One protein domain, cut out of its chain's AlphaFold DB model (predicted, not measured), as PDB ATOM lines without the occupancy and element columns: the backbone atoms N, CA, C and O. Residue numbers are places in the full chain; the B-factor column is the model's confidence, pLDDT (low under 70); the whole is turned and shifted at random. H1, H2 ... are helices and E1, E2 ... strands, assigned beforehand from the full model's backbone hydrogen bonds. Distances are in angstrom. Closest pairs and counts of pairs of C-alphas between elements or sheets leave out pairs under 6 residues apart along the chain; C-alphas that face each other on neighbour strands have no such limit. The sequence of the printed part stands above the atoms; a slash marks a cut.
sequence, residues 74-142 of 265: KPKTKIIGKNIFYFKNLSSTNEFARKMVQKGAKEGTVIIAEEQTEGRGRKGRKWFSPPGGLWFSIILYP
ATOM      1  N   LYS A  74      33.073  18.995  36.361       86.38
ATOM      2  CA  LYS A  74      32.245  19.880  35.519       86.38
ATOM      3  C   LYS A  74      32.420  19.558  34.033       86.38
ATOM      4  O   LYS A  74      33.127  20.279  33.326       86.38
ATOM      5  N   PRO A  75      31.806  18.473  33.531       87.94
ATOM      6  CA  PRO A  75      32.041  18.034  32.166       87.94
ATOM      7  C   PRO A  75      31.353  18.974  31.167       87.94
ATOM      8  O   PRO A  75      30.149  19.248  31.261       87.94
ATOM      9  N   LYS A  76      32.120  19.434  30.170       90.50
ATOM     10  CA  LYS A  76      31.650  20.277  29.047       90.50
ATOM     11  C   LYS A  76      30.893  19.493  27.964       90.50
ATOM     12  O   LYS A  76      30.416  20.064  26.990       90.50
ATOM     13  N   THR A  77      30.794  18.183  28.122       93.44
ATOM     14  CA  THR A  77      30.089  17.255  27.232       93.44
ATOM     15  C   THR A  77      28.573  17.484  27.268       93.44
ATOM     16  O   THR A  77      28.037  18.083  28.203       93.44
ATOM     17  N   LYS A  78      27.851  16.961  26.271       93.50
ATOM     18  CA  LYS A  78      26.376  16.926  26.281       93.50
ATOM     19  C   LYS A  78      25.822  15.704  27.026       93.50
ATOM     20  O   LYS A  78      24.815  15.835  27.711       93.50
ATOM     21  N   ILE A  79      26.505  14.557  26.924       93.81
ATOM     22  CA  ILE A  79      26.010  13.244  27.383       93.81
ATOM     23  C   ILE A  79      26.828  12.711  28.575       93.81
ATOM     24  O   ILE A  79      26.298  12.531  29.669       93.81
ATOM     25  N   ILE A  80      28.134  12.491  28.393       95.62
ATOM     26  CA  ILE A  80      29.002  11.841  29.395       95.62
ATOM     27  C   ILE A  80      29.154  12.691  30.662       95.62
ATOM     28  O   ILE A  80      29.419  13.883  30.578       95.62
ATOM     29  N   GLY A  81      29.040  12.098  31.847       92.81
ATOM     30  CA  GLY A  81      29.275  12.784  33.122       92.81
ATOM     31  C   GLY A  81      28.121  13.672  33.589       92.81
ATOM     32  O   GLY A  81      28.267  14.399  34.566       92.81
ATOM     33  N   LYS A  82      26.951  13.614  32.935       91.62
ATOM     34  CA  LYS A  82      25.730  14.268  33.445       91.62
ATOM     35  C   LYS A  82      25.105  13.530  34.625       91.62
ATOM     36  O   LYS A  82      24.334  14.122  35.375       91.62
ATOM     37  N   ASN A  83      25.462  12.262  34.799       92.06
ATOM     38  CA  ASN A  83      25.112  11.456  35.953       92.06
ATOM     39  C   ASN A  83      26.384  10.777  36.477       92.06
ATOM     40  O   ASN A  83      27.009  10.029  35.732       92.06
ATOM     41  N   ILE A  84      26.794  11.056  37.715       93.69
ATOM     42  CA  ILE A  84      28.025  10.526  38.310       93.69
ATOM     43  C   ILE A  84      27.678   9.846  39.632       93.69
ATOM     44  O   ILE A  84      27.119  10.475  40.532       93.69
ATOM     45  N   PHE A  85      28.042   8.573  39.748       93.94
ATOM     46  CA  PHE A  85      28.009   7.823  40.995       93.94
ATOM     47  C   PHE A  85      29.411   7.699  41.558       93.94
ATOM     48  O   PHE A  85      30.342   7.346  40.840       93.94
ATOM     49  N   TYR A  86      29.538   7.953  42.855       94.62
ATOM     50  CA  TYR A  86      30.815   7.900  43.544       94.62
ATOM     51  C   TYR A  86      30.777   6.963  44.747       94.62
ATOM     52  O   TYR A  86      29.865   7.031  45.592       94.62
ATOM     53  N   PHE A  87      31.816   6.138  44.839       95.31
ATOM     54  CA  PHE A  87      32.028   5.158  45.892       95.31
ATOM     55  C   PHE A  87      33.437   5.288  46.467       95.31
ATOM     56  O   PHE A  87      34.413   5.375  45.735       95.31
ATOM     57  N   LYS A  88      33.547   5.244  47.796       93.62
ATOM     58  CA  LYS A  88      34.853   5.127  48.448       93.62
ATOM     59  C   LYS A  88      35.456   3.736  48.218       93.62
ATOM     60  O   LYS A  88      36.623   3.605  47.901       93.62
ATOM     61  N   ASN A  89      34.633   2.698  48.322       95.56
ATOM     62  CA  ASN A  89      35.011   1.317  48.051       95.56
ATOM     63  C   ASN A  89      33.866   0.642  47.281       95.56
ATOM     64  O   ASN A  89      32.689   0.892  47.574       95.56
ATOM     65  N   LEU A  90      34.210  -0.149  46.266       97.06
ATOM     66  CA  LEU A  90      33.279  -0.879  45.410       97.06
ATOM     67  C   LEU A  90      33.914  -2.213  44.981       97.06
ATOM     68  O   LEU A  90      35.133  -2.308  44.909       97.06
ATOM     69  N   SER A  91      33.128  -3.241  44.643       97.12
ATOM     70  CA  SER A  91      33.691  -4.474  44.062       97.12
ATOM     71  C   SER A  91      34.348  -4.188  42.709       97.12
ATOM     72  O   SER A  91      35.548  -4.370  42.526       97.12
ATOM     73  N   SER A  92      33.563  -3.677  41.762       97.94
ATOM     74  CA  SER A  92      34.000  -3.285  40.428       97.94
ATOM     75  C   SER A  92      33.065  -2.223  39.855       97.94
ATOM     76  O   SER A  92      31.838  -2.354  39.885       97.94
ATOM     77  N   THR A  93      33.653  -1.170  39.295       98.25
ATOM     78  CA  THR A  93      32.950  -0.098  38.578       98.25
ATOM     79  C   THR A  93      32.185  -0.644  37.371       98.25
ATOM     80  O   THR A  93      31.012  -0.311  37.203       98.25
ATOM     81  N   ASN A  94      32.779  -1.575  36.614       97.06
ATOM     82  CA  ASN A  94      32.131  -2.236  35.475       97.06
ATOM     83  C   ASN A  94      30.954  -3.119  35.912       97.06
ATOM     84  O   ASN A  94      29.900  -3.122  35.276       97.06
ATOM     85  N   GLU A  95      31.104  -3.858  37.014       96.12
ATOM     86  CA  GLU A  95      30.022  -4.702  37.530       96.12
ATOM     87  C   GLU A  95      28.826  -3.861  37.986       96.12
ATOM     88  O   GLU A  95      27.678  -4.169  37.655       96.12
ATOM     89  N   PHE A  96      29.092  -2.766  38.702       97.00
ATOM     90  CA  PHE A  96      28.051  -1.828  39.097       97.00
ATOM     91  C   PHE A  96      27.401  -1.167  37.876       97.00
ATOM     92  O   PHE A  96      26.175  -1.072  37.821       97.00
ATOM     93  N   ALA A  97      28.192  -0.774  36.871       96.94
ATOM     94  CA  ALA A  97      27.682  -0.219  35.620       96.94
ATOM     95  C   ALA A  97      26.709  -1.186  34.925       96.94
ATOM     96  O   ALA A  97      25.601  -0.781  34.583       96.94
ATOM     97  N   ARG A  98      27.052  -2.478  34.815       95.19
ATOM     98  CA  ARG A  98      26.164  -3.510  34.248       95.19
ATOM     99  C   ARG A  98      24.833  -3.610  35.000       95.19
ATOM    100  O   ARG A  98      23.768  -3.585  34.388       95.19
ATOM    101  N   LYS A  99      24.873  -3.655  36.336       95.38
ATOM    102  CA  LYS A  99      23.656  -3.669  37.174       95.38
ATOM    103  C   LYS A  99      22.809  -2.407  36.976       95.38
ATOM    104  O   LYS A  99      21.587  -2.464  37.066       95.38
ATOM    105  N   MET A 100      23.446  -1.264  36.728       95.31
ATOM    106  CA  MET A 100      22.766   0.005  36.474       95.31
ATOM    107  C   MET A 100      22.112   0.048  35.088       95.31
ATOM    108  O   MET A 100      20.997   0.554  34.980       95.31
ATOM    109  N   VAL A 101      22.738  -0.529  34.056       94.38
ATOM    110  CA  VAL A 101      22.123  -0.690  32.723       94.38
ATOM    111  C   VAL A 101      20.813  -1.476  32.826       94.38
ATOM    112  O   VAL A 101      19.787  -1.008  32.343       94.38
ATOM    113  N   GLN A 102      20.802  -2.592  33.563       92.62
ATOM    114  CA  GLN A 102      19.592  -3.402  33.803       92.62
ATOM    115  C   GLN A 102      18.469  -2.632  34.521       92.62
ATOM    116  O   GLN A 102      17.299  -2.985  34.411       92.62
ATOM    117  N   LYS A 103      18.817  -1.566  35.248       94.31
ATOM    118  CA  LYS A 103      17.877  -0.668  35.933       94.31
ATOM    119  C   LYS A 103      17.512   0.571  35.105       94.31
ATOM    120  O   LYS A 103      16.910   1.497  35.643       94.31
ATOM    121  N   GLY A 104      17.894   0.623  33.828       94.12
ATOM    122  CA  GLY A 104      17.581   1.737  32.933       94.12
ATOM    123  C   GLY A 104      18.437   2.984  33.167       94.12
ATOM    124  O   GLY A 104      17.950   4.106  33.028       94.12
ATOM    125  N   ALA A 105      19.707   2.823  33.556       95.00
ATOM    126  CA  ALA A 105      20.621   3.955  33.682       95.00
ATOM    127  C   ALA A 105      20.722   4.757  32.379       95.00
ATOM    128  O   ALA A 105      20.661   4.212  31.280       95.00
ATOM    129  N   LYS A 106      20.902   6.073  32.500       95.31
ATOM    130  CA  LYS A 106      21.014   6.966  31.343       95.31
ATOM    131  C   LYS A 106      22.379   6.829  30.673       95.31
ATOM    132  O   LYS A 106      23.385   6.631  31.361       95.31
ATOM    133  N   GLU A 107      22.409   7.022  29.358       96.25
ATOM    134  CA  GLU A 107      23.659   7.139  28.610       96.25
ATOM    135  C   GLU A 107      24.555   8.233  29.202       96.25
ATOM    136  O   GLU A 107      24.081   9.272  29.669       96.25
ATOM    137  N   GLY A 108      25.861   7.988  29.206       95.75
ATOM    138  CA  GLY A 108      26.853   8.895  29.758       95.75
ATOM    139  C   GLY A 108      26.958   8.851  31.279       95.75
ATOM    140  O   GLY A 108      27.709   9.645  31.844       95.75
ATOM    141  N   THR A 109      26.242   7.948  31.956       96.56
ATOM    142  CA  THR A 109      26.424   7.728  33.395       96.56
ATOM    143  C   THR A 109      27.856   7.265  33.676       96.56
ATOM    144  O   THR A 109      28.334   6.316  33.055       96.56
ATOM    145  N   VAL A 110      28.522   7.924  34.626       97.06
ATOM    146  CA  VAL A 110      29.887   7.618  35.070       97.06
ATOM    147  C   VAL A 110      29.839   7.027  36.473       97.06
ATOM    148  O   VAL A 110      29.156   7.546  37.355       97.06
ATOM    149  N   ILE A 111      30.562   5.936  36.683       97.56
ATOM    150  CA  ILE A 111      30.727   5.285  37.981       97.56
ATOM    151  C   ILE A 111      32.187   5.463  38.363       97.56
ATOM    152  O   ILE A 111      33.042   5.055  37.591       97.56
ATOM    153  N   ILE A 112      32.465   6.043  39.526       97.06
ATOM    154  CA  ILE A 112      33.817   6.278  40.042       97.06
ATOM    155  C   ILE A 112      33.968   5.549  41.377       97.06
ATOM    156  O   ILE A 112      33.066   5.602  42.222       97.06
ATOM    157  N   ALA A 113      35.113   4.904  41.575       96.75
ATOM    158  CA  ALA A 113      35.513   4.334  42.854       96.75
ATOM    159  C   ALA A 113      36.916   4.825  43.251       96.75
ATOM    160  O   ALA A 113      37.793   4.887  42.392       96.75
ATOM    161  N   GLU A 114      37.147   5.139  44.532       95.56
ATOM    162  CA  GLU A 114      38.521   5.357  45.034       95.56
ATOM    163  C   GLU A 114      39.295   4.033  45.101       95.56
ATOM    164  O   GLU A 114      40.487   3.990  44.819       95.56
ATOM    165  N   GLU A 115      38.604   2.942  45.433       97.19
ATOM    166  CA  GLU A 115      39.166   1.598  45.538       97.19
ATOM    167  C   GLU A 115      38.222   0.560  44.915       97.19
ATOM    168  O   GLU A 115      37.001   0.630  45.108       97.19
ATOM    169  N   GLN A 116      38.791  -0.430  44.211       98.25
ATOM    170  CA  GLN A 116      38.065  -1.632  43.788       98.25
ATOM    171  C   GLN A 116      38.638  -2.894  44.434       98.25
ATOM    172  O   GLN A 116      39.820  -3.195  44.262       98.25
ATOM    173  N   THR A 117      37.792  -3.679  45.102       97.88
ATOM    174  CA  THR A 117      38.210  -4.938  45.749       97.88
ATOM    175  C   THR A 117      38.258  -6.124  44.782       97.88
ATOM    176  O   THR A 117      39.019  -7.068  44.986       97.88
ATOM    177  N   GLU A 118      37.502  -6.056  43.686       97.38
ATOM    178  CA  GLU A 118      37.395  -7.089  42.652       97.38
ATOM    179  C   GLU A 118      37.593  -6.504  41.244       97.38
ATOM    180  O   GLU A 118      36.936  -6.909  40.279       97.38
ATOM    181  N   GLY A 119      38.512  -5.540  41.113       96.50
ATOM    182  CA  GLY A 119      38.887  -4.949  39.830       96.50
ATOM    183  C   GLY A 119      39.287  -6.015  38.805       96.50
ATOM    184  O   GLY A 119      40.014  -6.968  39.113       96.50
ATOM    185  N   ARG A 120      38.818  -5.863  37.560       95.06
ATOM    186  CA  ARG A 120      39.018  -6.845  36.481       95.06
ATOM    187  C   ARG A 120      39.712  -6.219  35.281       95.06
ATOM    188  O   ARG A 120      39.442  -5.084  34.909       95.06
ATOM    189  N   GLY A 121      40.586  -6.997  34.664       94.00
ATOM    190  CA  GLY A 121      41.150  -6.754  33.347       94.00
ATOM    191  C   GLY A 121      40.614  -7.754  32.321       94.00
ATOM    192  O   GLY A 121      39.742  -8.580  32.598       94.00
ATOM    193  N   ARG A 122      41.171  -7.701  31.110       91.12
ATOM    194  CA  ARG A 122      40.828  -8.635  30.026       91.12
ATOM    195  C   ARG A 122      41.112 -10.089  30.416       91.12
ATOM    196  O   ARG A 122      42.007 -10.366  31.216       91.12
ATOM    197  N   LYS A 123      40.370 -11.017  29.797       86.56
ATOM    198  CA  LYS A 123      40.502 -12.475  29.988       86.56
ATOM    199  C   LYS A 123      40.432 -12.904  31.468       86.56
ATOM    200  O   LYS A 123      41.115 -13.837  31.875       86.56
ATOM    201  N   GLY A 124      39.661 -12.184  32.287       87.50
ATOM    202  CA  GLY A 124      39.459 -12.506  33.704       87.50
ATOM    203  C   GLY A 124      40.646 -12.206  34.629       87.50
ATOM    204  O   GLY A 124      40.600 -12.579  35.799       87.50
ATOM    205  N   ARG A 125      41.703 -11.532  34.153       92.44
ATOM    206  CA  ARG A 125      42.825 -11.125  35.018       92.44
ATOM    207  C   ARG A 125      42.348 -10.135  36.084       92.44
ATOM    208  O   ARG A 125      41.466  -9.321  35.819       92.44
ATOM    209  N   LYS A 126      42.959 -10.157  37.268       95.69
ATOM    210  CA  LYS A 126      42.713  -9.138  38.300       95.69
ATOM    211  C   LYS A 126      43.365  -7.810  37.905       95.69
ATOM    212  O   LYS A 126      44.463  -7.799  37.348       95.69
ATOM    213  N   TRP A 127      42.694  -6.704  38.210       97.25
ATOM    214  CA  TRP A 127      43.218  -5.347  38.078       97.25
ATOM    215  C   TRP A 127      43.336  -4.711  39.465       97.25
ATOM    216  O   TRP A 127      42.330  -4.428  40.118       97.25
ATOM    217  N   PHE A 128      44.570  -4.517  39.929       97.25
ATOM    218  CA  PHE A 128      44.846  -3.922  41.235       97.25
ATOM    219  C   PHE A 128      44.414  -2.449  41.251       97.25
ATOM    220  O   PHE A 128      44.870  -1.671  40.416       97.25
ATOM    221  N   SER A 129      43.512  -2.093  42.170       97.69
ATOM    222  CA  SER A 129      42.828  -0.791  42.195       97.69
ATOM    223  C   SER A 129      42.790  -0.173  43.606       97.69
ATOM    224  O   SER A 129      41.702  -0.024  44.163       97.69
ATOM    225  N   PRO A 130      43.940   0.136  44.229       96.81
ATOM    226  CA  PRO A 130      43.976   0.781  45.544       96.81
ATOM    227  C   PRO A 130      43.553   2.263  45.464       96.81
ATOM    228  O   PRO A 130      43.503   2.822  44.362       96.81
ATOM    229  N   PRO A 131      43.333   2.940  46.607       94.69
ATOM    230  CA  PRO A 131      43.241   4.398  46.653       94.69
ATOM    231  C   PRO A 131      44.427   5.093  45.962       94.69
ATOM    232  O   PRO A 131      45.562   4.621  46.040       94.69
ATOM    233  N   GLY A 132      44.162   6.229  45.308       91.50
ATOM    234  CA  GLY A 132      45.166   7.054  44.616       91.50
ATOM    235  C   GLY A 132      45.221   6.888  43.092       91.50
ATOM    236  O   GLY A 132      45.985   7.585  42.432       91.50
ATOM    237  N   GLY A 133      44.415   5.990  42.513       93.44
ATOM    238  CA  GLY A 133      44.192   5.923  41.065       93.44
ATOM    239  C   GLY A 133      42.800   6.406  40.651       93.44
ATOM    240  O   GLY A 133      41.939   6.668  41.488       93.44
ATOM    241  N   LEU A 134      42.572   6.501  39.338       95.00
ATOM    242  CA  LEU A 134      41.274   6.856  38.765       95.00
ATOM    243  C   LEU A 134      40.581   5.597  38.225       95.00
ATOM    244  O   LEU A 134      40.847   5.157  37.105       95.00
ATOM    245  N   TRP A 135      39.679   5.021  39.021       97.44
ATOM    246  CA  TRP A 135      38.917   3.828  38.646       97.44
ATOM    247  C   TRP A 135      37.496   4.222  38.277       97.44
ATOM    248  O   TRP A 135      36.718   4.646  39.135       97.44
ATOM    249  N   PHE A 136      37.146   4.096  36.998       97.69
ATOM    250  CA  PHE A 136      35.819   4.474  36.538       97.69
ATOM    251  C   PHE A 136      35.329   3.660  35.347       97.69
ATOM    252  O   PHE A 136      36.113   3.123  34.565       97.69
ATOM    253  N   SER A 137      34.008   3.653  35.191       98.06
ATOM    254  CA  SER A 137      33.305   3.111  34.031       98.06
ATOM    255  C   SER A 137      32.339   4.152  33.485       98.06
ATOM    256  O   SER A 137      31.754   4.927  34.246       98.06
ATOM    257  N   ILE A 138      32.144   4.148  32.169       97.31
ATOM    258  CA  ILE A 138      31.161   4.988  31.479       97.31
ATOM    259  C   ILE A 138      30.162   4.067  30.785       97.31
ATOM    260  O   ILE A 138      30.557   3.166  30.050       97.31
ATOM    261  N   ILE A 139      28.872   4.304  31.007       97.06
ATOM    262  CA  ILE A 139      27.794   3.628  30.280       97.06
ATOM    263  C   ILE A 139      27.529   4.395  28.982       97.06
ATOM    264  O   ILE A 139      27.233   5.589  29.031       97.06
ATOM    265  N   LEU A 140      27.605   3.718  27.837       93.88
ATOM    266  CA  LEU A 140      27.303   4.276  26.515       93.88
ATOM    267  C   LEU A 140      26.261   3.410  25.802       93.88
ATOM    268  O   LEU A 140      26.285   2.189  25.956       93.88
ATOM    269  N   TYR A 141      25.399   4.031  24.992       91.56
ATOM    270  CA  TYR A 141      24.410   3.351  24.145       91.56
ATOM    271  C   TYR A 141      24.637   3.735  22.682       91.56
ATOM    272  O   TYR A 141      23.794   4.372  22.046       91.56
ATOM    273  N   PRO A 142      25.816   3.392  22.140       85.44
ATOM    274  CA  PRO A 142      26.199   3.839  20.823       85.44
ATOM    275  C   PRO A 142      25.294   3.207  19.768       85.44
ATOM    276  O   PRO A 142      25.029   2.006  19.776       85.44
TER     277      PRO A 142
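AT A GLANCE: This is residues 74 to 142 of the 265 residues of the protein "Biotin--[acetyl-CoA-carboxylase] ligase" of Thermoplasmatales archaeon ex4484_30 (UniProt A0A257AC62). A small, twisted sheet of three strands has one helix, H1, over one of its faces and no named helix over the other. At the sheet's end where E2 stops, a long loop, residues 117 to 134, reaches away before the chain comes back as E3. The 69 printed residues hold three named strands and one named helix in the order E1, H1, E2, E3; the sheet's order is E1, E2, E3, and it is mixed. The class is mixed, helices and strands, with 30 residues, under half, in named elements. The whole is compact, with a radius of gyration of the C-alphas of 12.1 A, and spans 32 by 25 by 18 A.

HOW THE PARTS SIT: Pass residues 74 to 82 and you reach the edge strand E1, residues 83 to 90, which bends by 74 degrees at residue 87. A tight link leads to H1, residues 93 to 102, and a short link of 6 residues to the inner strand E2, residues 109 to 116, which bends by 67 degrees at residue 113. E1 and E2 are parallel at 15 degrees; look for N 85 and O 110, 2.8 A apart, and N 112 and O 85, also 2.8 A. E1, H1 and E2 form a strand-helix-strand unit, two parallel neighbour strands with a helix between, and its crossover is right-handed. The other edge strand is E3, residues 135 to 138; E2 and E3 are a hairpin, antiparallel at 162 degrees, with N 111 and O 137 within hydrogen-bond range at 2.9 A. H1 is on the sheet, at a height over the sheet of 9.3 A, and makes two layers with it, a helix on one face of a sheet. It lies over E2 and E3 and runs along the strands, at 21 degrees to E2 on the local plane. Its closest C-alphas to E2 are those of Thr 93 and Ile 111, 5.9 A; to E3, those of Thr 93 and Ser 137, 5.6 A. H1 and E1 are near each other, with 6 pairs of C-alphas within 10 A. In H1 every O i to N i+4 pair is within hydrogen-bond range.

IN THESE COORDINATES: Find C-alpha 83 at (25.112, 11.456, 35.953); from there E1 runs 17.6 A to C-alpha 90. H1 begins at C-alpha 93, (32.950, -0.098, 38.578), and runs 14.6 A. E2 runs 18.2 A from C-alpha 109 to C-alpha 116. E3 runs 10.6 A and ends at C-alpha 138, (31.161, 4.988, 31.479).

THE WHOLE: The two C-alphas farthest apart are those of Lys 76 and Gly 124, 34.0 A. The printed part has no cut, and the link from E2 to E3, 18 residues, is long. The mean pLDDT of the printed part is 94.7, and no printed residue is under 70.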